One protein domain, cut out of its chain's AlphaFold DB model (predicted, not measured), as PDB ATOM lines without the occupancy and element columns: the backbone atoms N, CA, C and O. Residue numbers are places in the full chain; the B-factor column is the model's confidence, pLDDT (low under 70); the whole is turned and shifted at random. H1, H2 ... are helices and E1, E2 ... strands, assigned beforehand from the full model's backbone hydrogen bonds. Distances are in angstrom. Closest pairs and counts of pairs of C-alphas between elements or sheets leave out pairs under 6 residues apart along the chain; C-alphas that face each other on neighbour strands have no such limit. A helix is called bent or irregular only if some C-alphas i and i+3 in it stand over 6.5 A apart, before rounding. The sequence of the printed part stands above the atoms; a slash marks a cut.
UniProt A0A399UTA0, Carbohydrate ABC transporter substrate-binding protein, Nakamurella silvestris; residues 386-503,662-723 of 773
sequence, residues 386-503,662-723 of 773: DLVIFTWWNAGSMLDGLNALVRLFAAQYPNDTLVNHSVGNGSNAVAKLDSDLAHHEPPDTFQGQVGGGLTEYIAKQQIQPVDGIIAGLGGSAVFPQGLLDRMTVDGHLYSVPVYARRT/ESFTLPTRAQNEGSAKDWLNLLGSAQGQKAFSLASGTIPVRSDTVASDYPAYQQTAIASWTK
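This is residues 386 to 503 and 662 to 723 of the 773 residues of the protein "Carbohydrate ABC transporter substrate-binding protein" of Nakamurella silvestris (UniProt A0A399UTA0). One strongly twisted sheet of five strands curls round the helix H6, which fills its hollow; H1 packs on H6, and H7 runs side by side with H1. H2, H3, H4 and H5 sit around the sheet, and H8 packs by the far end of E4, after a long stretch with no named element. The printed part has 180 residues with eight named helices and five named strands, along the chain E1 H1 E2 H2 E3 H3 H4 H5 E4 E5 H6 H7 H8. The mixed sheet has the order E2 E1 E3 E5 E4, and the class is mixed, helices and strands. The whole is compact, with a radius of gyration of the C-alphas of 15.4 A, and spans 46 by 34 by 31 A.

Begin with E1, residues 386 to 390, parallel to E2, residues 416 to 420; look for N 387 and O 417, within hydrogen-bond range at 2.8 A. On the other side of E1 is E3, residues 445 to 449, also parallel, with N 447 and O 390 at 2.9 A. E1, H1 of residues 396 to 412, and E2 form a strand-helix-strand unit, two parallel neighbour strands with a helix between; its crossover is right-handed. E2, H2 of residues 426 to 439, and E3 form a split unit, with E1 between the strands in the sheet; its crossover is right-handed too. E5, residues 662 to 667, is antiparallel to E3, with N 448 and O 663 at 2.8 A. The edge strand E4, residues 495 to 502, is antiparallel to E5, with N 498 and O 662 at 2.8 A; E4 bends by 64 degrees at residue 498. The sheet curls round H6, residues 673 to 684; the closest C-alphas of H6 and E4 are those of Val 498 and Leu 683, 5.5 A apart. H1, H6 and H7, residues 686 to 696, are on one face of the sheet, an arrangement of two layers. H1 and H7 touch at a shallow tilt of 29 degrees, opposite ways, closest at C-alphas 401 and 692, 4.3 A apart. With residues 405 to 409 alone, H1 touches H6 at a steep tilt of 61 degrees, closest at C-alphas 409 and 682, 7.0 A apart. H4, residues 467 to 473, touches H6 at a steep tilt of 50 degrees, closest at C-alphas 469 and 681, 6.5 A apart. H3, residues 452 to 459, has a height over the sheet of 9.7 A and is irregular, C-alphas 453 and 456 being 7.4 A apart. H2, H4, H5 of residues 481 to 487, and H8 of residues 712 to 723 only graze the sheet. In H2, H4, H6 and H8 every O i to N i+4 pair is within hydrogen-bond range; in H1 12 of 13 are, in H3 2 of 4, in H5 2 of 3 and in H7 6 of 7.

Find C-alpha 386 at (-69.083, -83.195, -2.553), where E1 begins. From C-alpha 396 at (-59.889, -65.753, 13.186), H1 runs 24.9 A; H2 follows E2 and is 19.9 A long. E4 is 19.7 A, E5 16.0 A, H6 16.2 A and H7 15.2 A. H8 is 17.1 A and ends at C-alpha 723, (-65.621, -43.092, -5.277).

The two C-alphas farthest apart, those of His 439 and Ser 708, are 46.6 A apart. Residues 504 to 661 are not printed, and C-alphas 503 and 662 stand 12.9 A apart across the cut. The link H7 to H8, residues 697 to 711, is long. Confidence is low, under 70, at residues 422 to 428, of which 426 to 428 belong to H2; the mean pLDDT of the printed part is 92.2.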
ATOM      1  N   ASP A 386     -70.117 -83.883  -3.330       94.19
ATOM      2  CA  ASP A 386     -69.083 -83.195  -2.553       94.19
ATOM      3  C   ASP A 386     -68.533 -81.986  -3.328       94.19
ATOM      4  O   ASP A 386     -68.376 -82.042  -4.548       94.19
ATOM      5  N   LEU A 387     -68.235 -80.906  -2.604       95.88
ATOM      6  CA  LEU A 387     -67.591 -79.686  -3.091       95.88
ATOM      7  C   LEU A 387     -66.251 -79.517  -2.383       95.88
ATOM      8  O   LEU A 387     -66.217 -79.119  -1.218       95.88
ATOM      9  N   VAL A 388     -65.149 -79.778  -3.077       94.06
ATOM     10  CA  VAL A 388     -63.800 -79.615  -2.531       94.06
ATOM     11  C   VAL A 388     -63.333 -78.169  -2.707       94.06
ATOM     12  O   VAL A 388     -62.863 -77.789  -3.782       94.06
ATOM     13  N   ILE A 389     -63.430 -77.356  -1.648       93.75
ATOM     14  CA  ILE A 389     -62.886 -75.988  -1.647       93.75
ATOM     15  C   ILE A 389     -61.439 -75.955  -1.145       93.75
ATOM     16  O   ILE A 389     -61.082 -76.662  -0.200       93.75
ATOM     17  N   PHE A 390     -60.626 -75.072  -1.722       92.38
ATOM     18  CA  PHE A 390     -59.263 -74.796  -1.270       92.38
ATOM     19  C   PHE A 390     -59.101 -73.321  -0.870       92.38
ATOM     20  O   PHE A 390     -59.267 -72.424  -1.697       92.38
ATOM     21  N   THR A 391     -58.793 -73.055   0.404       89.38
ATOM     22  CA  THR A 391     -58.775 -71.694   0.978       89.38
ATOM     23  C   THR A 391     -57.863 -71.580   2.202       89.38
ATOM     24  O   THR A 391     -57.721 -72.532   2.975       89.38
ATOM     25  N   TRP A 392     -57.282 -70.393   2.417       83.62
ATOM     26  CA  TRP A 392     -56.528 -70.042   3.629       83.62
ATOM     27  C   TRP A 392     -57.381 -69.392   4.736       83.62
ATOM     28  O   TRP A 392     -56.835 -68.948   5.744       83.62
ATOM     29  N   TRP A 393     -58.715 -69.370   4.614       87.12
ATOM     30  CA  TRP A 393     -59.648 -68.872   5.644       87.12
ATOM     31  C   TRP A 393     -59.818 -69.855   6.824       87.12
ATOM     32  O   TRP A 393     -60.913 -70.321   7.132       87.12
ATOM     33  N   ASN A 394     -58.705 -70.195   7.475       81.62
ATOM     34  CA  ASN A 394     -58.588 -71.270   8.466       81.62
ATOM     35  C   ASN A 394     -58.596 -70.799   9.937       81.62
ATOM     36  O   ASN A 394     -58.680 -71.636  10.834       81.62
ATOM     37  N   ALA A 395     -58.513 -69.490  10.197       80.69
ATOM     38  CA  ALA A 395     -58.445 -68.919  11.544       80.69
ATOM     39  C   ALA A 395     -59.097 -67.524  11.635       80.69
ATOM     40  O   ALA A 395     -59.290 -66.840  10.627       80.69
ATOM     41  N   GLY A 396     -59.405 -67.099  12.865       83.50
ATOM     42  CA  GLY A 396     -59.889 -65.753  13.186       83.50
ATOM     43  C   GLY A 396     -61.159 -65.333  12.437       83.50
ATOM     44  O   GLY A 396     -61.972 -66.162  12.031       83.50
ATOM     45  N   SER A 397     -61.290 -64.028  12.199       84.38
ATOM     46  CA  SER A 397     -62.431 -63.424  11.497       84.38
ATOM     47  C   SER A 397     -62.612 -63.946  10.060       84.38
ATOM     48  O   SER A 397     -63.724 -63.964   9.534       84.38
ATOM     49  N   MET A 398     -61.546 -64.452   9.430       88.19
ATOM     50  CA  MET A 398     -61.623 -65.114   8.122       88.19
ATOM     51  C   MET A 398     -62.374 -66.450   8.203       88.19
ATOM     52  O   MET A 398     -63.218 -66.730   7.351       88.19
ATOM     53  N   LEU A 399     -62.127 -67.243   9.252       89.75
ATOM     54  CA  LEU A 399     -62.878 -68.468   9.527       89.75
ATOM     55  C   LEU A 399     -64.338 -68.164   9.897       89.75
ATOM     56  O   LEU A 399     -65.234 -68.890   9.473       89.75
ATOM     57  N   ASP A 400     -64.612 -67.077  10.625       91.56
ATOM     58  CA  ASP A 400     -65.990 -66.642  10.900       91.56
ATOM     59  C   ASP A 400     -66.741 -66.230   9.623       91.56
ATOM     60  O   ASP A 400     -67.913 -66.588   9.452       91.56
ATOM     61  N   GLY A 401     -66.051 -65.564   8.689       93.81
ATOM     62  CA  GLY A 401     -66.535 -65.289   7.335       93.81
ATOM     63  C   GLY A 401     -66.845 -66.566   6.548       93.81
ATOM     64  O   GLY A 401     -67.955 -66.715   6.031       93.81
ATOM     65  N   LEU A 402     -65.914 -67.527   6.507       95.06
ATOM     66  CA  LEU A 402     -66.138 -68.830   5.869       95.06
ATOM     67  C   LEU A 402     -67.334 -69.558   6.501       95.06
ATOM     68  O   LEU A 402     -68.228 -70.012   5.792       95.06
ATOM     69  N   ASN A 403     -67.418 -69.594   7.830       95.31
ATOM     70  CA  ASN A 403     -68.535 -70.192   8.560       95.31
ATOM     71  C   ASN A 403     -69.880 -69.505   8.255       95.31
ATOM     72  O   ASN A 403     -70.923 -70.164   8.273       95.31
ATOM     73  N   ALA A 404     -69.894 -68.199   7.968       96.88
ATOM     74  CA  ALA A 404     -71.095 -67.498   7.517       96.88
ATOM     75  C   ALA A 404     -71.527 -67.941   6.109       96.88
ATOM     76  O   ALA A 404     -72.714 -68.203   5.902       96.88
ATOM     77  N   LEU A 405     -70.579 -68.107   5.182       97.50
ATOM     78  CA  LEU A 405     -70.843 -68.633   3.839       97.50
ATOM     79  C   LEU A 405     -71.300 -70.096   3.862       97.50
ATOM     80  O   LEU A 405     -72.309 -70.410   3.242       97.50
ATOM     81  N   VAL A 406     -70.641 -70.975   4.624       96.06
ATOM     82  CA  VAL A 406     -71.016 -72.399   4.760       96.06
ATOM     83  C   VAL A 406     -72.468 -72.549   5.235       96.06
ATOM     84  O   VAL A 406     -73.218 -73.362   4.694       96.06
ATOM     85  N   ARG A 407     -72.907 -71.718   6.196       96.25
ATOM     86  CA  ARG A 407     -74.305 -71.693   6.668       96.25
ATOM     87  C   ARG A 407     -75.301 -71.223   5.604       96.25
ATOM     88  O   ARG A 407     -76.431 -71.702   5.603       96.25
ATOM     89  N   LEU A 408     -74.915 -70.297   4.724       96.88
ATOM     90  CA  LEU A 408     -75.751 -69.888   3.590       96.88
ATOM     91  C   LEU A 408     -75.784 -70.962   2.498       96.88
ATOM     92  O   LEU A 408     -76.855 -71.249   1.973       96.88
ATOM     93  N   PHE A 409     -74.641 -71.581   2.202       96.81
ATOM     94  CA  PHE A 409     -74.510 -72.615   1.181       96.81
ATOM     95  C   PHE A 409     -75.399 -73.818   1.497       96.81
ATOM     96  O   PHE A 409     -76.290 -74.130   0.715       96.81
ATOM     97  N   ALA A 410     -75.285 -74.386   2.701       95.38
ATOM     98  CA  ALA A 410     -76.126 -75.502   3.143       95.38
ATOM     99  C   ALA A 410     -77.638 -75.175   3.202       95.38
ATOM    100  O   ALA A 410     -78.466 -76.085   3.237       95.38
ATOM    101  N   ALA A 411     -78.017 -73.890   3.224       95.75
ATOM    102  CA  ALA A 411     -79.411 -73.444   3.214       95.75
ATOM    103  C   ALA A 411     -79.966 -73.164   1.801       95.75
ATOM    104  O   ALA A 411     -81.178 -73.247   1.606       95.75
ATOM    105  N   GLN A 412     -79.109 -72.818   0.835       95.12
ATOM    106  CA  GLN A 412     -79.486 -72.527  -0.557       95.12
ATOM    107  C   GLN A 412     -79.283 -73.732  -1.491       95.12
ATOM    108  O   GLN A 412     -80.054 -73.920  -2.432       95.12
ATOM    109  N   TYR A 413     -78.285 -74.564  -1.195       95.94
ATOM    110  CA  TYR A 413     -77.816 -75.681  -2.012       95.94
ATOM    111  C   TYR A 413     -77.778 -76.991  -1.186       95.94
ATOM    112  O   TYR A 413     -76.723 -77.597  -1.020       95.94
ATOM    113  N   PRO A 414     -78.913 -77.445  -0.607       95.44
ATOM    114  CA  PRO A 414     -78.959 -78.571   0.336       95.44
ATOM    115  C   PRO A 414     -78.585 -79.947  -0.244       95.44
ATOM    116  O   PRO A 414     -78.491 -80.907   0.519       95.44
ATOM    117  N   ASN A 415     -78.406 -80.071  -1.563       95.69
ATOM    118  CA  ASN A 415     -77.899 -81.294  -2.193       95.69
ATOM    119  C   ASN A 415     -76.355 -81.374  -2.191       95.69
ATOM    120  O   ASN A 415     -75.806 -82.447  -2.453       95.69
ATOM    121  N   ASP A 416     -75.663 -80.266  -1.907       95.44
ATOM    122  CA  ASP A 416     -74.206 -80.142  -1.962       95.44
ATOM    123  C   ASP A 416     -73.551 -80.230  -0.578       95.44
ATOM    124  O   ASP A 416     -74.015 -79.643   0.402       95.44
ATOM    125  N   THR A 417     -72.433 -80.952  -0.494       93.25
ATOM    126  CA  THR A 417     -71.686 -81.191   0.748       93.25
ATOM    127  C   THR A 417     -70.315 -80.530   0.671       93.25
ATOM    128  O   THR A 417     -69.419 -80.993  -0.026       93.25
ATOM    129  N   LEU A 418     -70.131 -79.423   1.395       92.56
ATOM    130  CA  LEU A 418     -68.875 -78.674   1.374       92.56
ATOM    131  C   LEU A 418     -67.770 -79.401   2.157       92.56
ATOM    132  O   LEU A 418     -67.838 -79.543   3.379       92.56
ATOM    133  N   VAL A 419     -66.722 -79.801   1.439       88.94
ATOM    134  CA  VAL A 419     -65.496 -80.421   1.945       88.94
ATOM    135  C   VAL A 419     -64.384 -79.371   1.924       88.94
ATOM    136  O   VAL A 419     -63.900 -78.961   0.870       88.94
ATOM    137  N   ASN A 420     -63.981 -78.896   3.103       82.88
ATOM    138  CA  ASN A 420     -62.976 -77.840   3.213       82.88
ATOM    139  C   ASN A 420     -61.549 -78.412   3.283       82.88
ATOM    140  O   ASN A 420     -61.134 -78.908   4.331       82.88
ATOM    141  N   HIS A 421     -60.768 -78.274   2.208       78.25
ATOM    142  CA  HIS A 421     -59.332 -78.583   2.180       78.25
ATOM    143  C   HIS A 421     -58.468 -77.371   2.589       78.25
ATOM    144  O   HIS A 421     -57.447 -77.073   1.967       78.25
ATOM    145  N   SER A 422     -58.854 -76.662   3.658       66.06
ATOM    146  CA  SER A 422     -58.019 -75.620   4.266       66.06
ATOM    147  C   SER A 422     -56.671 -76.171   4.731       66.06
ATOM    148  O   SER A 422     -56.607 -77.129   5.501       66.06
ATOM    149  N   VAL A 423     -55.590 -75.496   4.338       62.38
ATOM    150  CA  VAL A 423     -54.218 -75.769   4.798       62.38
ATOM    151  C   VAL A 423     -53.693 -74.603   5.635       62.38
ATOM    152  O   VAL A 423     -54.116 -73.459   5.461       62.38
ATOM    153  N   GLY A 424     -52.799 -74.894   6.584       53.22
ATOM    154  CA  GLY A 424     -52.244 -73.908   7.515       53.22
ATOM    155  C   GLY A 424     -51.174 -73.013   6.879       53.22
ATOM    156  O   GLY A 424     -50.181 -73.522   6.367       53.22
ATOM    157  N   ASN A 425     -51.363 -71.695   7.008       55.03
ATOM    158  CA  ASN A 425     -50.625 -70.596   6.360       55.03
ATOM    159  C   ASN A 425     -50.693 -70.564   4.813       55.03
ATOM    160  O   ASN A 425     -50.762 -71.588   4.135       55.03
ATOM    161  N   GLY A 426     -50.696 -69.348   4.250       56.28
ATOM    162  CA  GLY A 426     -50.910 -69.129   2.814       56.28
ATOM    163  C   GLY A 426     -49.794 -69.688   1.924       56.28
ATOM    164  O   GLY A 426     -50.077 -70.217   0.853       56.28
ATOM    165  N   SER A 427     -48.538 -69.639   2.374       61.78
ATOM    166  CA  SER A 427     -47.382 -70.115   1.600       61.78
ATOM    167  C   SER A 427     -47.393 -71.635   1.417       61.78
ATOM    168  O   SER A 427     -47.220 -72.129   0.303       61.78
ATOM    169  N   ASN A 428     -47.667 -72.381   2.492       66.69
ATOM    170  CA  ASN A 428     -47.815 -73.836   2.443       66.69
ATOM    171  C   ASN A 428     -49.066 -74.247   1.654       66.69
ATOM    172  O   ASN A 428     -49.035 -75.246   0.934       66.69
ATOM    173  N   ALA A 429     -50.151 -73.471   1.757       71.19
ATOM    174  CA  ALA A 429     -51.350 -73.685   0.955       71.19
ATOM    175  C   ALA A 429     -51.050 -73.534  -0.548       71.19
ATOM    176  O   ALA A 429     -51.286 -74.468  -1.309       71.19
ATOM    177  N   VAL A 430     -50.444 -72.425  -0.983       76.75
ATOM    178  CA  VAL A 430     -50.076 -72.223  -2.397       76.75
ATOM    179  C   VAL A 430     -49.137 -73.323  -2.909       76.75
ATOM    180  O   VAL A 430     -49.354 -73.838  -4.003       76.75
ATOM    181  N   ALA A 431     -48.151 -73.752  -2.114       81.25
ATOM    182  CA  ALA A 431     -47.254 -74.846  -2.496       81.25
ATOM    183  C   ALA A 431     -47.983 -76.195  -2.671       81.25
ATOM    184  O   ALA A 431     -47.671 -76.943  -3.601       81.25
ATOM    185  N   LYS A 432     -48.978 -76.504  -1.823       84.06
ATOM    186  CA  LYS A 432     -49.841 -77.679  -2.021       84.06
ATOM    187  C   LYS A 432     -50.701 -77.530  -3.277       84.06
ATOM    188  O   LYS A 432     -50.724 -78.451  -4.084       84.06
ATOM    189  N   LEU A 433     -51.357 -76.387  -3.469       88.12
ATOM    190  CA  LEU A 433     -52.220 -76.141  -4.626       88.12
ATOM    191  C   LEU A 433     -51.455 -76.281  -5.950       88.12
ATOM    192  O   LEU A 433     -51.919 -76.968  -6.855       88.12
ATOM    193  N   ASP A 434     -50.260 -75.696  -6.050       87.00
ATOM    194  CA  ASP A 434     -49.417 -75.812  -7.245       87.00
ATOM    195  C   ASP A 434     -48.986 -77.268  -7.507       87.00
ATOM    196  O   ASP A 434     -48.929 -77.688  -8.664       87.00
ATOM    197  N   SER A 435     -48.751 -78.061  -6.453       88.06
ATOM    198  CA  SER A 435     -48.502 -79.505  -6.562       88.06
ATOM    199  C   SER A 435     -49.739 -80.266  -7.048       88.06
ATOM    200  O   SER A 435     -49.640 -81.038  -7.999       88.06
ATOM    201  N   ASP A 436     -50.900 -80.052  -6.432       89.56
ATOM    202  CA  ASP A 436     -52.158 -80.727  -6.771       89.56
ATOM    203  C   ASP A 436     -52.553 -80.450  -8.239       89.56
ATOM    204  O   ASP A 436     -52.820 -81.364  -9.024       89.56
ATOM    205  N   LEU A 437     -52.468 -79.183  -8.664       91.62
ATOM    206  CA  LEU A 437     -52.718 -78.754 -10.045       91.62
ATOM    207  C   LEU A 437     -51.694 -79.324 -11.047       91.62
ATOM    208  O   LEU A 437     -52.052 -79.611 -12.196       91.62
ATOM    209  N   ALA A 438     -50.431 -79.508 -10.642       89.25
ATOM    210  CA  ALA A 438     -49.397 -80.128 -11.475       89.25
ATOM    211  C   ALA A 438     -49.605 -81.644 -11.646       89.25
ATOM    212  O   ALA A 438     -49.387 -82.160 -12.742       89.25
ATOM    213  N   HIS A 439     -50.089 -82.340 -10.612       91.44
ATOM    214  CA  HIS A 439     -50.456 -83.762 -10.675       91.44
ATOM    215  C   HIS A 439     -51.822 -84.016 -11.334       91.44
ATOM    216  O   HIS A 439     -52.178 -85.167 -11.571       91.44
ATOM    217  N   HIS A 440     -52.541 -82.949 -11.704       90.31
ATOM    218  CA  HIS A 440     -53.879 -82.983 -12.303       90.31
ATOM    219  C   HIS A 440     -54.996 -83.445 -11.353       90.31
ATOM    220  O   HIS A 440     -56.013 -83.965 -11.811       90.31
ATOM    221  N   GLU A 441     -54.831 -83.183 -10.057       91.94
ATOM    222  CA  GLU A 441     -55.796 -83.463  -8.990       91.94
ATOM    223  C   GLU A 441     -56.340 -82.136  -8.406       91.94
ATOM    224  O   GLU A 441     -56.108 -81.834  -7.235       91.94
ATOM    225  N   PRO A 442     -57.000 -81.274  -9.211       93.88
ATOM    226  CA  PRO A 442     -57.451 -79.964  -8.749       93.88
ATOM    227  C   PRO A 442     -58.537 -80.082  -7.661       93.88
ATOM    228  O   PRO A 442     -59.355 -81.004  -7.713       93.88
ATOM    229  N   PRO A 443     -58.634 -79.109  -6.734       94.38
ATOM    230  CA  PRO A 443     -59.875 -78.883  -5.996       94.38
ATOM    231  C   PRO A 443     -60.985 -78.437  -6.962       94.38
ATOM    232  O   PRO A 443     -60.714 -77.976  -8.073       94.38
ATOM    233  N   ASP A 444     -62.242 -78.497  -6.531       96.62
ATOM    234  CA  ASP A 444     -63.371 -78.047  -7.353       96.62
ATOM    235  C   ASP A 444     -63.414 -76.521  -7.498       96.62
ATOM    236  O   ASP A 444     -63.937 -75.990  -8.477       96.62
ATOM    237  N   THR A 445     -62.832 -75.806  -6.535       97.19
ATOM    238  CA  THR A 445     -62.613 -74.358  -6.579       97.19
ATOM    239  C   THR A 445     -61.499 -73.957  -5.610       97.19
ATOM    240  O   THR A 445     -61.375 -74.534  -4.525       97.19
ATOM    241  N   PHE A 446     -60.673 -72.975  -5.981       94.88
ATOM    242  CA  PHE A 446     -59.624 -72.448  -5.106       94.88
ATOM    243  C   PHE A 446     -59.643 -70.925  -5.003       94.88
ATOM    244  O   PHE A 446     -60.011 -70.222  -5.944       94.88
ATOM    245  N   GLN A 447     -59.211 -70.431  -3.848       93.00
ATOM    246  CA  GLN A 447     -59.031 -69.015  -3.560       93.00
ATOM    247  C   GLN A 447     -57.789 -68.434  -4.266       93.00
ATOM    248  O   GLN A 447     -56.737 -69.074  -4.300       93.00
ATOM    249  N   GLY A 448     -57.884 -67.208  -4.782       90.56
ATOM    250  CA  GLY A 448     -56.771 -66.468  -5.384       90.56
ATOM    251  C   GLY A 448     -57.005 -64.957  -5.445       90.56
ATOM    252  O   GLY A 448     -58.144 -64.493  -5.567       90.56
ATOM    253  N   GLN A 449     -55.922 -64.180  -5.389       90.44
ATOM    254  CA  GLN A 449     -55.969 -62.723  -5.531       90.44
ATOM    255  C   GLN A 449     -56.273 -62.312  -6.976       90.44
ATOM    256  O   GLN A 449     -55.625 -62.780  -7.911       90.44
ATOM    257  N   VAL A 450     -57.225 -61.394  -7.157       89.81
ATOM    258  CA  VAL A 450     -57.523 -60.775  -8.458       89.81
ATOM    259  C   VAL A 450     -56.294 -60.055  -9.004       89.81
ATOM    260  O   VAL A 450     -55.619 -59.339  -8.262       89.81
ATOM    261  N   GLY A 451     -56.063 -60.205 -10.311       87.38
ATOM    262  CA  GLY A 451     -54.932 -59.629 -11.031       87.38
ATOM    263  C   GLY A 451     -53.735 -60.580 -11.039       87.38
ATOM    264  O   GLY A 451     -53.868 -61.754 -11.393       87.38
ATOM    265  N   GLY A 452     -52.566 -60.072 -10.643       85.06
ATOM    266  CA  GLY A 452     -51.278 -60.768 -10.740       85.06
ATOM    267  C   GLY A 452     -51.221 -62.150 -10.070       85.06
ATOM    268  O   GLY A 452     -50.536 -63.050 -10.565       85.06
ATOM    269  N   GLY A 453     -51.989 -62.359  -8.997       86.75
ATOM    270  CA  GLY A 453     -52.100 -63.644  -8.297       86.75
ATOM    271  C   GLY A 453     -52.649 -64.802  -9.143       86.75
ATOM    272  O   GLY A 453     -52.346 -65.956  -8.842       86.75
ATOM    273  N   LEU A 454     -53.402 -64.523 -10.217       92.00
ATOM    274  CA  LEU A 454     -53.982 -65.547 -11.100       92.00
ATOM    275  C   LEU A 454     -53.263 -65.713 -12.447       92.00
ATOM    276  O   LEU A 454     -53.459 -66.739 -13.101       92.00
ATOM    277  N   THR A 455     -52.406 -64.772 -12.858       89.31
ATOM    278  CA  THR A 455     -51.774 -64.756 -14.196       89.31
ATOM    279  C   THR A 455     -51.063 -66.068 -14.544       89.31
ATOM    280  O   THR A 455     -51.196 -66.574 -15.657       89.31
ATOM    281  N   GLU A 456     -50.359 -66.673 -13.582       89.00
ATOM    282  CA  GLU A 456     -49.674 -67.958 -13.778       89.00
ATOM    283  C   GLU A 456     -50.638 -69.122 -14.057       89.00
ATOM    284  O   GLU A 456     -50.310 -70.000 -14.852       89.00
ATOM    285  N   TYR A 457     -51.812 -69.148 -13.421       93.31
ATOM    286  CA  TYR A 457     -52.808 -70.208 -13.608       93.31
ATOM    287  C   TYR A 457     -53.549 -70.068 -14.940       93.31
ATOM    288  O   TYR A 457     -53.838 -71.077 -15.586       93.31
ATOM    289  N   ILE A 458     -53.800 -68.827 -15.372       94.38
ATOM    290  CA  ILE A 458     -54.380 -68.511 -16.686       94.38
ATOM    291  C   ILE A 458     -53.409 -68.948 -17.791       94.38
ATOM    292  O   ILE A 458     -53.777 -69.744 -18.655       94.38
ATOM    293  N   ALA A 459     -52.138 -68.537 -17.707       91.88
ATOM    294  CA  ALA A 459     -51.104 -68.900 -18.681       91.88
ATOM    295  C   ALA A 459     -50.854 -70.422 -18.775       91.88
ATOM    296  O   ALA A 459     -50.569 -70.940 -19.853       91.88
ATOM    297  N   LYS A 460     -51.000 -71.157 -17.663       93.75
ATOM    298  CA  LYS A 460     -50.914 -72.631 -17.612       93.75
ATOM    299  C   LYS A 460     -52.223 -73.345 -18.006       93.75
ATOM    300  O   LYS A 460     -52.259 -74.572 -17.976       93.75
ATOM    301  N   GLN A 461     -53.292 -72.613 -18.345       94.75
ATOM    302  CA  GLN A 461     -54.639 -73.139 -18.644       94.75
ATOM    303  C   GLN A 461     -55.243 -73.993 -17.504       94.75
ATOM    304  O   GLN A 461     -56.056 -74.894 -17.730       94.75
ATOM    305  N   GLN A 462     -54.847 -73.712 -16.258       96.31
ATOM    306  CA  GLN A 462     -55.261 -74.451 -15.058       96.31
ATOM    307  C   GLN A 462     -56.604 -73.971 -14.481       96.31
ATOM    308  O   GLN A 462     -57.178 -74.664 -13.642       96.31
ATOM    309  N   ILE A 463     -57.123 -72.829 -14.944       96.94
ATOM    310  CA  ILE A 463     -58.449 -72.301 -14.594       96.94
ATOM    311  C   ILE A 463     -59.239 -71.901 -15.845       96.94
ATOM    312  O   ILE A 463     -58.671 -71.483 -16.854       96.94
ATOM    313  N   GLN A 464     -60.558 -72.044 -15.760       96.38
ATOM    314  CA  GLN A 464     -61.526 -71.823 -16.832       96.38
ATOM    315  C   GLN A 464     -62.178 -70.432 -16.707       96.38
ATOM    316  O   GLN A 464     -62.324 -69.934 -15.587       96.38
ATOM    317  N   PRO A 465     -62.623 -69.806 -17.815       97.69
ATOM    318  CA  PRO A 465     -63.415 -68.582 -17.753       97.69
ATOM    319  C   PRO A 465     -64.740 -68.765 -16.995       97.69
ATOM    320  O   PRO A 465     -65.425 -69.781 -17.129       97.69
ATOM    321  N   VAL A 466     -65.129 -67.743 -16.234       98.12
ATOM    322  CA  VAL A 466     -66.355 -67.684 -15.419       98.12
ATOM    323  C   VAL A 466     -67.305 -66.562 -15.862       98.12
ATOM    324  O   VAL A 466     -68.196 -66.167 -15.108       98.12
ATOM    325  N   ASP A 467     -67.156 -66.068 -17.096       98.06
ATOM    326  CA  ASP A 467     -67.913 -64.934 -17.658       98.06
ATOM    327  C   ASP A 467     -69.429 -65.067 -17.453       98.06
ATOM    328  O   ASP A 467     -70.104 -64.114 -17.062       98.06
ATOM    329  N   GLY A 468     -69.970 -66.274 -17.660       97.88
ATOM    330  CA  GLY A 468     -71.392 -66.570 -17.471       97.88
ATOM    331  C   GLY A 468     -71.869 -66.453 -16.019       97.88
ATOM    332  O   GLY A 468     -73.022 -66.088 -15.792       97.88
ATOM    333  N   ILE A 469     -70.991 -66.699 -15.039       98.12
ATOM    334  CA  ILE A 469     -71.289 -66.514 -13.612       98.12
ATOM    335  C   ILE A 469     -71.313 -65.016 -13.296       98.12
ATOM    336  O   ILE A 469     -72.295 -64.521 -12.751       98.12
ATOM    337  N   ILE A 470     -70.287 -64.264 -13.712       98.19
ATOM    338  CA  ILE A 470     -70.236 -62.806 -13.507       98.19
ATOM    339  C   ILE A 470     -71.421 -62.105 -14.189       98.19
ATOM    340  O   ILE A 470     -72.055 -61.243 -13.577       98.19
ATOM    341  N   ALA A 471     -71.774 -62.507 -15.412       97.69
ATOM    342  CA  ALA A 471     -72.947 -62.000 -16.119       97.69
ATOM    343  C   ALA A 471     -74.259 -62.332 -15.382       97.69
ATOM    344  O   ALA A 471     -75.092 -61.444 -15.201       97.69
ATOM    345  N   GLY A 472     -74.424 -63.572 -14.901       97.81
ATOM    346  CA  GLY A 472     -75.588 -63.991 -14.110       97.81
ATOM    347  C   GLY A 472     -75.731 -63.248 -12.774       97.81
ATOM    348  O   GLY A 472     -76.846 -62.958 -12.344       97.81
ATOM    349  N   LEU A 473     -74.609 -62.869 -12.157       97.56
ATOM    350  CA  LEU A 473     -74.550 -62.087 -10.917       97.56
ATOM    351  C   LEU A 473     -74.868 -60.591 -11.090       97.56
ATOM    352  O   LEU A 473     -75.109 -59.915 -10.083       97.56
ATOM    353  N   GLY A 474     -74.859 -60.087 -12.333       96.81
ATOM    354  CA  GLY A 474     -75.185 -58.705 -12.708       96.81
ATOM    355  C   GLY A 474     -74.112 -57.968 -13.525       96.81
ATOM    356  O   GLY A 474     -74.376 -56.871 -14.015       96.81
ATOM    357  N   GLY A 475     -72.912 -58.533 -13.688       95.81
ATOM    358  CA  GLY A 475     -71.813 -57.923 -14.444       95.81
ATOM    359  C   GLY A 475     -71.460 -56.503 -13.981       95.81
ATOM    360  O   GLY A 475     -71.463 -56.199 -12.787       95.81
ATOM    361  N   SER A 476     -71.198 -55.606 -14.934       94.75
ATOM    362  CA  SER A 476     -70.846 -54.199 -14.680       94.75
ATOM    363  C   SER A 476     -71.973 -53.343 -14.082       94.75
ATOM    364  O   SER A 476     -71.735 -52.197 -13.707       94.75
ATOM    365  N   ALA A 477     -73.191 -53.880 -13.931       95.25
ATOM    366  CA  ALA A 477     -74.244 -53.217 -13.164       95.25
ATOM    367  C   ALA A 477     -74.037 -53.335 -11.640       95.25
ATOM    368  O   ALA A 477     -74.654 -52.577 -10.894       95.25
ATOM    369  N   VAL A 478     -73.201 -54.279 -11.181       95.38
ATOM    370  CA  VAL A 478     -72.998 -54.575  -9.747       95.38
ATOM    371  C   VAL A 478     -71.533 -54.737  -9.337       95.38
ATOM    372  O   VAL A 478     -71.235 -54.668  -8.150       95.38
ATOM    373  N   PHE A 479     -70.611 -54.945 -10.278       94.12
ATOM    374  CA  PHE A 479     -69.166 -54.921 -10.040       94.12
ATOM    375  C   PHE A 479     -68.560 -53.663 -10.689       94.12
ATOM    376  O   PHE A 479     -68.908 -53.365 -11.835       94.12
ATOM    377  N   PRO A 480     -67.667 -52.914 -10.010       91.44
ATOM    378  CA  PRO A 480     -67.033 -51.729 -10.589       91.44
ATOM    379  C   PRO A 480     -66.293 -52.043 -11.897       91.44
ATOM    380  O   PRO A 480     -65.533 -53.009 -11.960       91.44
ATOM    381  N   GLN A 481     -66.463 -51.206 -12.928       89.12
ATOM    382  CA  GLN A 481     -65.860 -51.458 -14.244       89.12
ATOM    383  C   GLN A 481     -64.330 -51.592 -14.156       89.12
ATOM    384  O   GLN A 481     -63.797 -52.602 -14.590       89.12
ATOM    385  N   GLY A 482     -63.648 -50.681 -13.452       85.81
ATOM    386  CA  GLY A 482     -62.190 -50.739 -13.255       85.81
ATOM    387  C   GLY A 482     -61.671 -51.926 -12.425       85.81
ATOM    388  O   GLY A 482     -60.452 -52.098 -12.328       85.81
ATOM    389  N   LEU A 483     -62.563 -52.725 -11.815       89.75
ATOM    390  CA  LEU A 483     -62.240 -54.043 -11.255       89.75
ATOM    391  C   LEU A 483     -62.379 -55.114 -12.342       89.75
ATOM    392  O   LEU A 483     -61.456 -55.900 -12.525       89.75
ATOM    393  N   LEU A 484     -63.489 -55.118 -13.089       92.19
ATOM    394  CA  LEU A 484     -63.702 -56.041 -14.211       92.19
ATOM    395  C   LEU A 484     -62.605 -55.909 -15.278       92.19
ATOM    396  O   LEU A 484     -62.095 -56.923 -15.743       92.19
ATOM    397  N   ASP A 485     -62.178 -54.685 -15.594       89.88
ATOM    398  CA  ASP A 485     -61.078 -54.409 -16.524       89.88
ATOM    399  C   ASP A 485     -59.773 -55.079 -16.050       89.88
ATOM    400  O   ASP A 485     -59.094 -55.738 -16.829       89.88
ATOM    401  N   ARG A 486     -59.465 -55.000 -14.745       87.00
ATOM    402  CA  ARG A 486     -58.287 -55.639 -14.116       87.00
ATOM    403  C   ARG A 486     -58.437 -57.147 -13.879       87.00
ATOM    404  O   ARG A 486     -57.448 -57.824 -13.610       87.00
ATOM    405  N   MET A 487     -59.656 -57.676 -13.961       91.00
ATOM    406  CA  MET A 487     -59.946 -59.115 -13.942       91.00
ATOM    407  C   MET A 487     -59.947 -59.741 -15.342       91.00
ATOM    408  O   MET A 487     -59.975 -60.968 -15.447       91.00
ATOM    409  N   THR A 488     -59.950 -58.923 -16.398       92.94
ATOM    410  CA  THR A 488     -60.058 -59.378 -17.786       92.94
ATOM    411  C   THR A 488     -58.678 -59.702 -18.348       92.94
ATOM    412  O   THR A 488     -57.832 -58.822 -18.480       92.94
ATOM    413  N   VAL A 489     -58.467 -60.957 -18.743       92.38
ATOM    414  CA  VAL A 489     -57.275 -61.414 -19.473       92.38
ATOM    415  C   VAL A 489     -57.747 -62.039 -20.782       92.38
ATOM    416  O   VAL A 489     -58.704 -62.806 -20.782       92.38
ATOM    417  N   ASP A 490     -57.148 -61.654 -21.912       91.44
ATOM    418  CA  ASP A 490     -57.527 -62.111 -23.264       91.44
ATOM    419  C   ASP A 490     -59.039 -62.013 -23.592       91.44
ATOM    420  O   ASP A 490     -59.571 -62.754 -24.418       91.44
ATOM    421  N   GLY A 491     -59.741 -61.063 -22.959       94.75
ATOM    422  CA  GLY A 491     -61.186 -60.844 -23.117       94.75
ATOM    423  C   GLY A 491     -62.088 -61.676 -22.194       94.75
ATOM    424  O   GLY A 491     -63.307 -61.591 -22.333       94.75
ATOM    425  N   HIS A 492     -61.515 -62.436 -21.257       97.00
ATOM    426  CA  HIS A 492     -62.214 -63.346 -20.347       97.00
ATOM    427  C   HIS A 492     -61.950 -63.044 -18.862       97.00
ATOM    428  O   HIS A 492     -60.865 -62.609 -18.474       97.00
ATOM    429  N   LEU A 493     -62.944 -63.322 -18.017       97.06
ATOM    430  CA  LEU A 493     -62.883 -63.240 -16.555       97.06
ATOM    431  C   LEU A 493     -62.654 -64.638 -15.962       97.06
ATOM    432  O   LEU A 493     -63.396 -65.564 -16.279       97.06
ATOM    433  N   TYR A 494     -61.673 -64.799 -15.067       97.12
ATOM    434  CA  TYR A 494     -61.217 -66.122 -14.586       97.12
ATOM    435  C   TYR A 494     -61.510 -66.443 -13.107       97.12
ATOM    436  O   TYR A 494     -61.190 -67.534 -12.627       97.12
ATOM    437  N   SER A 495     -62.133 -65.525 -12.366       97.69
ATOM    438  CA  SER A 495     -62.556 -65.757 -10.980       97.69
ATOM    439  C   SER A 495     -63.793 -64.940 -10.600       97.69
ATOM    440  O   SER A 495     -64.168 -63.996 -11.296       97.69
ATOM    441  N   VAL A 496     -64.446 -65.309  -9.495       98.38
ATOM    442  CA  VAL A 496     -65.537 -64.528  -8.892       98.38
ATOM    443  C   VAL A 496     -65.025 -63.825  -7.631       98.38
ATOM    444  O   VAL A 496     -64.563 -64.510  -6.713       98.38
ATOM    445  N   PRO A 497     -65.074 -62.481  -7.557       97.00
ATOM    446  CA  PRO A 497     -64.526 -61.727  -6.436       97.00
ATOM    447  C   PRO A 497     -65.491 -61.735  -5.242       97.00
ATOM    448  O   PRO A 497     -66.706 -61.629  -5.416       97.00
ATOM    449  N   VAL A 498     -64.950 -61.847  -4.026       96.56
ATOM    450  CA  VAL A 498     -65.720 -62.002  -2.776       96.56
ATOM    451  C   VAL A 498     -65.670 -60.740  -1.919       96.56
ATOM    452  O   VAL A 498     -66.699 -60.278  -1.432       96.56
ATOM    453  N   TYR A 499     -64.479 -60.171  -1.733       95.25
ATOM    454  CA  TYR A 499     -64.273 -58.983  -0.907       95.25
ATOM    455  C   TYR A 499     -63.073 -58.159  -1.371       95.25
ATOM    456  O   TYR A 499     -62.165 -58.680  -2.022       95.25
ATOM    457  N   ALA A 500     -63.062 -56.884  -0.980       95.12
ATOM    458  CA  ALA A 500     -61.883 -56.034  -1.014       95.12
ATOM    459  C   ALA A 500     -61.338 -55.790   0.406       95.12
ATOM    460  O   ALA A 500     -62.073 -55.810   1.400       95.12
ATOM    461  N   ARG A 501     -60.029 -55.550   0.463       94.81
ATOM    462  CA  ARG A 501     -59.241 -55.047   1.593       94.81
ATOM    463  C   ARG A 501     -58.534 -53.770   1.127       94.81
ATOM    464  O   ARG A 501     -58.046 -53.740  -0.005       94.81
ATOM    465  N   ARG A 502     -58.453 -52.734   1.963       96.25
ATOM    466  CA  ARG A 502     -57.708 -51.497   1.674       96.25
ATOM    467  C   ARG A 502     -56.281 -51.579   2.212       96.25
ATOM    468  O   ARG A 502     -56.103 -51.752   3.417       96.25
ATOM    469  N   THR A 503     -55.289 -51.382   1.342       96.44
ATOM    470  CA  THR A 503     -53.850 -51.507   1.661       96.44
ATOM    471  C   THR A 503     -53.148 -50.157   1.865       96.44
ATOM    472  O   THR A 503     -52.094 -50.111   2.501       96.44
ATOM    473  N   GLU A 662     -59.900 -60.516  -3.161       93.12
ATOM    474  CA  GLU A 662     -59.826 -61.969  -3.034       93.12
ATOM    475  C   GLU A 662     -61.017 -62.619  -3.737       93.12
ATOM    476  O   GLU A 662     -62.151 -62.134  -3.675       93.12
ATOM    477  N   SER A 663     -60.742 -63.701  -4.460       95.94
ATOM    478  CA  SER A 663     -61.665 -64.323  -5.410       95.94
ATOM    479  C   SER A 663     -61.544 -65.841  -5.406       95.94
ATOM    480  O   SER A 663     -60.582 -66.379  -4.865       95.94
ATOM    481  N   PHE A 664     -62.511 -66.537  -6.003       97.50
ATOM    482  CA  PHE A 664     -62.452 -67.988  -6.208       97.50
ATOM    483  C   PHE A 664     -62.514 -68.332  -7.698       97.50
ATOM    484  O   PHE A 664     -63.228 -67.686  -8.468       97.50
ATOM    485  N   THR A 665     -61.751 -69.344  -8.103       97.81
ATOM    486  CA  THR A 665     -61.599 -69.795  -9.494       97.81
ATOM    487  C   THR A 665     -62.494 -70.994  -9.818       97.81
ATOM    488  O   THR A 665     -63.025 -71.651  -8.918       97.81
ATOM    489  N   LEU A 666     -62.619 -71.321 -11.108       98.00
ATOM    490  CA  LEU A 666     -63.127 -72.614 -11.576       98.00
ATOM    491  C   LEU A 666     -61.979 -73.397 -12.246       98.00
ATOM    492  O   LEU A 666     -61.626 -73.083 -13.384       98.00
ATOM    493  N   PRO A 667     -61.358 -74.383 -11.580       97.19
ATOM    494  CA  PRO A 667     -60.232 -75.130 -12.131       97.19
ATOM    495  C   PRO A 667     -60.587 -75.972 -13.357       97.19
ATOM    496  O   PRO A 667     -61.680 -76.528 -13.487       97.19
ATOM    497  N   THR A 668     -59.622 -76.114 -14.260       95.19
ATOM    498  CA  THR A 668     -59.705 -77.057 -15.376       95.19
ATOM    499  C   THR A 668     -59.595 -78.478 -14.815       95.19
ATOM    500  O   THR A 668     -58.581 -78.815 -14.208       95.19
ATOM    501  N   ARG A 669     -60.609 -79.327 -15.057       93.75
ATOM    502  CA  ARG A 669     -60.771 -80.690 -14.484       93.75
ATOM    503  C   ARG A 669     -61.224 -80.754 -13.011       93.75
ATOM    504  O   ARG A 669     -61.020 -81.790 -12.375       93.75
ATOM    505  N   ALA A 670     -61.871 -79.708 -12.489       94.94
ATOM    506  CA  ALA A 670     -62.699 -79.824 -11.281       94.94
ATOM    507  C   ALA A 670     -63.639 -81.047 -11.387       94.94
ATOM    508  O   ALA A 670     -64.199 -81.308 -12.456       94.94
ATOM    509  N   GLN A 671     -63.789 -81.819 -10.311       93.88
ATOM    510  CA  GLN A 671     -64.569 -83.063 -10.316       93.88
ATOM    511  C   GLN A 671     -66.071 -82.783 -10.198       93.88
ATOM    512  O   GLN A 671     -66.880 -83.452 -10.844       93.88
ATOM    513  N   ASN A 672     -66.441 -81.752  -9.435       95.56
ATOM    514  CA  ASN A 672     -67.804 -81.267  -9.266       95.56
ATOM    515  C   ASN A 672     -67.948 -79.800  -9.710       95.56
ATOM    516  O   ASN A 672     -68.241 -78.897  -8.924       95.56
ATOM    517  N   GLU A 673     -67.788 -79.559 -11.016       96.56
ATOM    518  CA  GLU A 673     -68.024 -78.236 -11.616       96.56
ATOM    519  C   GLU A 673     -69.418 -77.655 -11.321       96.56
ATOM    520  O   GLU A 673     -69.580 -76.437 -11.366       96.56
ATOM    521  N   GLY A 674     -70.432 -78.494 -11.080       97.00
ATOM    522  CA  GLY A 674     -71.785 -78.038 -10.756       97.00
ATOM    523  C   GLY A 674     -71.811 -77.333  -9.404       97.00
ATOM    524  O   GLY A 674     -72.134 -76.149  -9.326       97.00
ATOM    525  N   SER A 675     -71.366 -78.041  -8.367       96.88
ATOM    526  CA  SER A 675     -71.295 -77.514  -7.005       96.88
ATOM    527  C   SER A 675     -70.322 -76.336  -6.881       96.88
ATOM    528  O   SER A 675     -70.603 -75.349  -6.201       96.88
ATOM    529  N   ALA A 676     -69.209 -76.369  -7.629       97.88
ATOM    530  CA  ALA A 676     -68.288 -75.238  -7.730       97.88
ATOM    531  C   ALA A 676     -68.982 -73.976  -8.268       97.88
ATOM    532  O   ALA A 676     -68.790 -72.885  -7.733       97.88
ATOM    533  N   LYS A 677     -69.824 -74.108  -9.302       98.31
ATOM    534  CA  LYS A 677     -70.586 -72.982  -9.866       98.31
ATOM    535  C   LYS A 677     -71.651 -72.478  -8.894       98.31
ATOM    536  O   LYS A 677     -71.842 -71.267  -8.813       98.31
ATOM    537  N   ASP A 678     -72.292 -73.352  -8.127       98.12
ATOM    538  CA  ASP A 678     -73.234 -72.955  -7.074       98.12
ATOM    539  C   ASP A 678     -72.533 -72.174  -5.939       98.12
ATOM    540  O   ASP A 678     -72.995 -71.100  -5.543       98.12
ATOM    541  N   TRP A 679     -71.346 -72.609  -5.501       98.00
ATOM    542  CA  TRP A 679     -70.512 -71.870  -4.540       98.00
ATOM    543  C   TRP A 679     -70.033 -70.516  -5.082       98.00
ATOM    544  O   TRP A 679     -70.144 -69.498  -4.397       98.00
ATOM    545  N   LEU A 680     -69.563 -70.465  -6.333       98.56
ATOM    546  CA  LEU A 680     -69.150 -69.222  -6.996       98.56
ATOM    547  C   LEU A 680     -70.318 -68.225  -7.132       98.56
ATOM    548  O   LEU A 680     -70.125 -67.025  -6.924       98.56
ATOM    549  N   ASN A 681     -71.539 -68.700  -7.402       98.38
ATOM    550  CA  ASN A 681     -72.742 -67.860  -7.383       98.38
ATOM    551  C   ASN A 681     -73.037 -67.307  -5.977       98.38
ATOM    552  O   ASN A 681     -73.315 -66.115  -5.841       98.38
ATOM    553  N   LEU A 682     -72.928 -68.121  -4.920       98.38
ATOM    554  CA  LEU A 682     -73.078 -67.630  -3.546       98.38
ATOM    555  C   LEU A 682     -72.034 -66.550  -3.216       98.38
ATOM    556  O   LEU A 682     -72.405 -65.479  -2.728       98.38
ATOM    557  N   LEU A 683     -70.756 -66.807  -3.505       98.25
ATOM    558  CA  LEU A 683     -69.637 -65.900  -3.228       98.25
ATOM    559  C   LEU A 683     -69.787 -64.527  -3.895       98.25
ATOM    560  O   LEU A 683     -69.523 -63.501  -3.270       98.25
ATOM    561  N   GLY A 684     -70.224 -64.496  -5.155       97.88
ATOM    562  CA  GLY A 684     -70.438 -63.254  -5.896       97.88
ATOM    563  C   GLY A 684     -71.768 -62.549  -5.599       97.88
ATOM    564  O   GLY A 684     -72.005 -61.448  -6.107       97.88
ATOM    565  N   SER A 685     -72.656 -63.158  -4.807       98.38
ATOM    566  CA  SER A 685     -73.970 -62.597  -4.473       98.38
ATOM    567  C   SER A 685     -73.890 -61.511  -3.394       98.38
ATOM    568  O   SER A 685     -73.081 -61.578  -2.468       98.38
ATOM    569  N   ALA A 686     -74.806 -60.537  -3.443       97.62
ATOM    570  CA  ALA A 686     -74.922 -59.511  -2.402       97.62
ATOM    571  C   ALA A 686     -75.168 -60.104  -0.996       97.62
ATOM    572  O   ALA A 686     -74.704 -59.549  -0.002       97.62
ATOM    573  N   GLN A 687     -75.858 -61.249  -0.896       97.44
ATOM    574  CA  GLN A 687     -76.090 -61.930   0.383       97.44
ATOM    575  C   GLN A 687     -74.815 -62.598   0.918       97.44
ATOM    576  O   GLN A 687     -74.509 -62.444   2.102       97.44
ATOM    577  N   GLY A 688     -74.069 -63.302   0.061       98.12
ATOM    578  CA  GLY A 688     -72.807 -63.951   0.419       98.12
ATOM    579  C   GLY A 688     -71.751 -62.939   0.857       98.12
ATOM    580  O   GLY A 688     -71.239 -63.038   1.973       98.12
ATOM    581  N   GLN A 689     -71.500 -61.903   0.049       98.31
ATOM    582  CA  GLN A 689     -70.507 -60.873   0.380       98.31
ATOM    583  C   GLN A 689     -70.862 -60.090   1.647       98.31
ATOM    584  O   GLN A 689     -69.970 -59.797   2.445       98.31
ATOM    585  N   LYS A 690     -72.151 -59.789   1.879       98.00
ATOM    586  CA  LYS A 690     -72.608 -59.136   3.114       98.00
ATOM    587  C   LYS A 690     -72.405 -60.028   4.338       98.00
ATOM    588  O   LYS A 690     -71.882 -59.558   5.345       98.00
ATOM    589  N   ALA A 691     -72.793 -61.302   4.261       97.50
ATOM    590  CA  ALA A 691     -72.630 -62.241   5.370       97.50
ATOM    591  C   ALA A 691     -71.154 -62.508   5.696       97.50
ATOM    592  O   ALA A 691     -70.801 -62.570   6.872       97.50
ATOM    593  N   PHE A 692     -70.297 -62.608   4.675       97.19
ATOM    594  CA  PHE A 692     -68.853 -62.721   4.856       97.19
ATOM    595  C   PHE A 692     -68.272 -61.455   5.496       97.19
ATOM    596  O   PHE A 692     -67.674 -61.527   6.564       97.19
ATOM    597  N   SER A 693     -68.505 -60.288   4.890       96.19
ATOM    598  CA  SER A 693     -67.895 -59.013   5.296       96.19
ATOM    599  C   SER A 693     -68.314 -58.541   6.690       96.19
ATOM    600  O   SER A 693     -67.512 -57.948   7.409       96.19
ATOM    601  N   LEU A 694     -69.547 -58.833   7.120       94.69
ATOM    602  CA  LEU A 694     -69.991 -58.546   8.490       94.69
ATOM    603  C   LEU A 694     -69.325 -59.443   9.551       94.69
ATOM    604  O   LEU A 694     -69.322 -59.068  10.721       94.69
ATOM    605  N   ALA A 695     -68.767 -60.594   9.166       92.69
ATOM    606  CA  ALA A 695     -68.050 -61.503  10.063       92.69
ATOM    607  C   ALA A 695     -66.516 -61.335   9.990       92.69
ATOM    608  O   ALA A 695     -65.838 -61.436  11.009       92.69
ATOM    609  N   SER A 696     -65.968 -61.035   8.808       89.88
ATOM    610  CA  SER A 696     -64.521 -60.923   8.549       89.88
ATOM    611  C   SER A 696     -63.935 -59.511   8.709       89.88
ATOM    612  O   SER A 696     -62.711 -59.342   8.734       89.88
ATOM    613  N   GLY A 697     -64.796 -58.489   8.760       89.12
ATOM    614  CA  GLY A 697     -64.421 -57.073   8.753       89.12
ATOM    615  C   GLY A 697     -64.014 -56.513   7.380       89.12
ATOM    616  O   GLY A 697     -63.690 -55.332   7.301       89.12
ATOM    617  N   THR A 698     -64.035 -57.319   6.309       93.94
ATOM    618  CA  THR A 698     -63.751 -56.866   4.929       93.94
ATOM    619  C   THR A 698     -64.836 -55.926   4.398       93.94
ATOM    620  O   THR A 698     -65.877 -55.753   5.032       93.94
ATOM    621  N   ILE A 699     -64.668 -55.370   3.196       96.06
ATOM    622  CA  ILE A 699     -65.789 -54.766   2.457       96.06
ATOM    623  C   ILE A 699     -66.216 -55.648   1.272       96.06
ATOM    624  O   ILE A 699     -65.362 -56.298   0.663       96.06
ATOM    625  N   PRO A 700     -67.508 -55.674   0.896       96.94
ATOM    626  CA  PRO A 700     -67.934 -56.250  -0.377       96.94
ATOM    627  C   PRO A 700     -67.280 -55.524  -1.556       96.94
ATOM    628  O   PRO A 700     -67.061 -54.314  -1.497       96.94
ATOM    629  N   VAL A 701     -67.047 -56.231  -2.662       96.12
ATOM    630  CA  VAL A 701     -66.618 -55.594  -3.924       96.12
ATOM    631  C   VAL A 701     -67.776 -54.953  -4.687       96.12
ATOM    632  O   VAL A 701     -67.544 -54.104  -5.549       96.12
ATOM    633  N   ARG A 702     -69.022 -55.367  -4.416       95.94
ATOM    634  CA  ARG A 702     -70.186 -54.951  -5.208       95.94
ATOM    635  C   ARG A 702     -70.576 -53.489  -4.978       95.94
ATOM    636  O   ARG A 702     -70.676 -53.033  -3.840       95.94
ATOM    637  N   SER A 703     -70.896 -52.789  -6.062       93.62
ATOM    638  CA  SER A 703     -71.365 -51.398  -6.068       93.62
ATOM    639  C   SER A 703     -72.818 -51.226  -5.600       93.62
ATOM    640  O   SER A 703     -73.213 -50.113  -5.262       93.62
ATOM    641  N   ASP A 704     -73.607 -52.306  -5.514       94.12
ATOM    642  CA  ASP A 704     -74.970 -52.299  -4.951       94.12
ATOM    643  C   ASP A 704     -75.012 -52.429  -3.410       94.12
ATOM    644  O   ASP A 704     -76.073 -52.612  -2.807       94.12
ATOM    645  N   THR A 705     -73.857 -52.288  -2.751       95.88
ATOM    646  CA  THR A 705     -73.698 -52.414  -1.298       95.88
ATOM    647  C   THR A 705     -74.296 -51.234  -0.526       95.88
ATOM    648  O   THR A 705     -73.839 -50.094  -0.617       95.88
ATOM    649  N   VAL A 706     -75.263 -51.522   0.349       94.75
ATOM    650  CA  VAL A 706     -75.840 -50.545   1.286       94.75
ATOM    651  C   VAL A 706     -74.884 -50.314   2.465       94.75
ATOM    652  O   VAL A 706     -74.892 -51.054   3.446       94.75
ATOM    653  N   ALA A 707     -74.051 -49.273   2.375       95.56
ATOM    654  CA  ALA A 707     -72.996 -48.986   3.356       95.56
ATOM    655  C   ALA A 707     -73.492 -48.839   4.811       95.56
ATOM    656  O   ALA A 707     -72.787 -49.238   5.733       95.56
ATOM    657  N   SER A 708     -74.710 -48.328   5.038       96.69
ATOM    658  CA  SER A 708     -75.281 -48.148   6.386       96.69
ATOM    659  C   SER A 708     -75.500 -49.447   7.167       96.69
ATOM    660  O   SER A 708     -75.707 -49.394   8.377       96.69
ATOM    661  N   ASP A 709     -75.453 -50.598   6.495       96.19
ATOM    662  CA  ASP A 709     -75.643 -51.911   7.112       96.19
ATOM    663  C   ASP A 709     -74.374 -52.436   7.814       96.19
ATOM    664  O   ASP A 709     -74.422 -53.499   8.435       96.19
ATOM    665  N   TYR A 710     -73.249 -51.718   7.706       96.12
ATOM    666  CA  TYR A 710     -71.923 -52.149   8.159       96.12
ATOM    667  C   TYR A 710     -71.376 -51.286   9.316       96.12
ATOM    668  O   TYR A 710     -71.757 -50.119   9.452       96.12
ATOM    669  N   PRO A 711     -70.454 -51.817  10.144       93.50
ATOM    670  CA  PRO A 711     -69.677 -51.052  11.124       93.50
ATOM    671  C   PRO A 711     -68.966 -49.815  10.548       93.50
ATOM    672  O   PRO A 711     -68.584 -49.786   9.381       93.50
ATOM    673  N   ALA A 712     -68.738 -48.802  11.393       92.50
ATOM    674  CA  ALA A 712     -68.302 -47.459  10.985       92.50
ATOM    675  C   ALA A 712     -67.066 -47.425  10.062       92.50
ATOM    676  O   ALA A 712     -67.094 -46.725   9.052       92.50
ATOM    677  N   TYR A 713     -66.019 -48.210  10.356       92.56
ATOM    678  CA  TYR A 713     -64.843 -48.324   9.479       92.56
ATOM    679  C   TYR A 713     -65.239 -48.787   8.067       92.56
ATOM    680  O   TYR A 713     -64.938 -48.113   7.080       92.56
ATOM    681  N   GLN A 714     -65.993 -49.888   7.976       95.06
ATOM    682  CA  GLN A 714     -66.442 -50.462   6.709       95.06
ATOM    683  C   GLN A 714     -67.324 -49.477   5.924       95.06
ATOM    684  O   GLN A 714     -67.218 -49.440   4.703       95.06
ATOM    685  N   GLN A 715     -68.105 -48.605   6.580       95.81
ATOM    686  CA  GLN A 715     -68.841 -47.537   5.881       95.81
ATOM    687  C   GLN A 715     -67.896 -46.579   5.135       95.81
ATOM    688  O   GLN A 715     -68.145 -46.247   3.975       95.81
ATOM    689  N   THR A 716     -66.794 -46.162   5.772       93.25
ATOM    690  CA  THR A 716     -65.791 -45.279   5.143       93.25
ATOM    691  C   THR A 716     -65.038 -45.979   4.010       93.25
ATOM    692  O   THR A 716     -64.808 -45.380   2.959       93.25
ATOM    693  N   ALA A 717     -64.724 -47.267   4.180       95.19
ATOM    694  CA  ALA A 717     -64.038 -48.065   3.174       95.19
ATOM    695  C   ALA A 717     -64.934 -48.358   1.953       95.19
ATOM    696  O   ALA A 717     -64.478 -48.168   0.829       95.19
ATOM    697  N   ILE A 718     -66.218 -48.693   2.145       96.06
ATOM    698  CA  ILE A 718     -67.208 -48.852   1.057       96.06
ATOM    699  C   ILE A 718     -67.396 -47.530   0.295       96.06
ATOM    700  O   ILE A 718     -67.413 -47.519  -0.938       96.06
ATOM    701  N   ALA A 719     -67.500 -46.401   1.008       94.00
ATOM    702  CA  ALA A 719     -67.632 -45.086   0.382       94.00
ATOM    703  C   ALA A 719     -66.397 -44.712  -0.458       94.00
ATOM    704  O   ALA A 719     -66.548 -44.170  -1.550       94.00
ATOM    705  N   SER A 720     -65.193 -45.036   0.023       93.44
ATOM    706  CA  SER A 720     -63.940 -44.820  -0.709       93.44
ATOM    707  C   SER A 720     -63.825 -45.752  -1.922       93.44
ATOM    708  O   SER A 720     -63.632 -45.265  -3.030       93.44
ATOM    709  N   TRP A 721     -64.080 -47.056  -1.765       93.31
ATOM    710  CA  TRP A 721     -64.107 -48.053  -2.852       93.31
ATOM    711  C   TRP A 721     -65.057 -47.686  -4.006       93.31
ATOM    712  O   TRP A 721     -64.781 -47.977  -5.165       93.31
ATOM    713  N   THR A 722     -66.168 -47.013  -3.697       89.56
ATOM    714  CA  THR A 722     -67.173 -46.595  -4.692       89.56
ATOM    715  C   THR A 722     -66.808 -45.284  -5.412       89.56
ATOM    716  O   THR A 722     -67.398 -44.970  -6.446       89.56
ATOM    717  N   LYS A 723     -65.879 -44.488  -4.867       91.31
ATOM    718  CA  LYS A 723     -65.621 -43.092  -5.277       91.31
ATOM    719  C   LYS A 723     -64.208 -42.851  -5.812       91.31
ATOM    720  O   LYS A 723     -64.036 -42.022  -6.704       91.31
TER     721      LYS A 723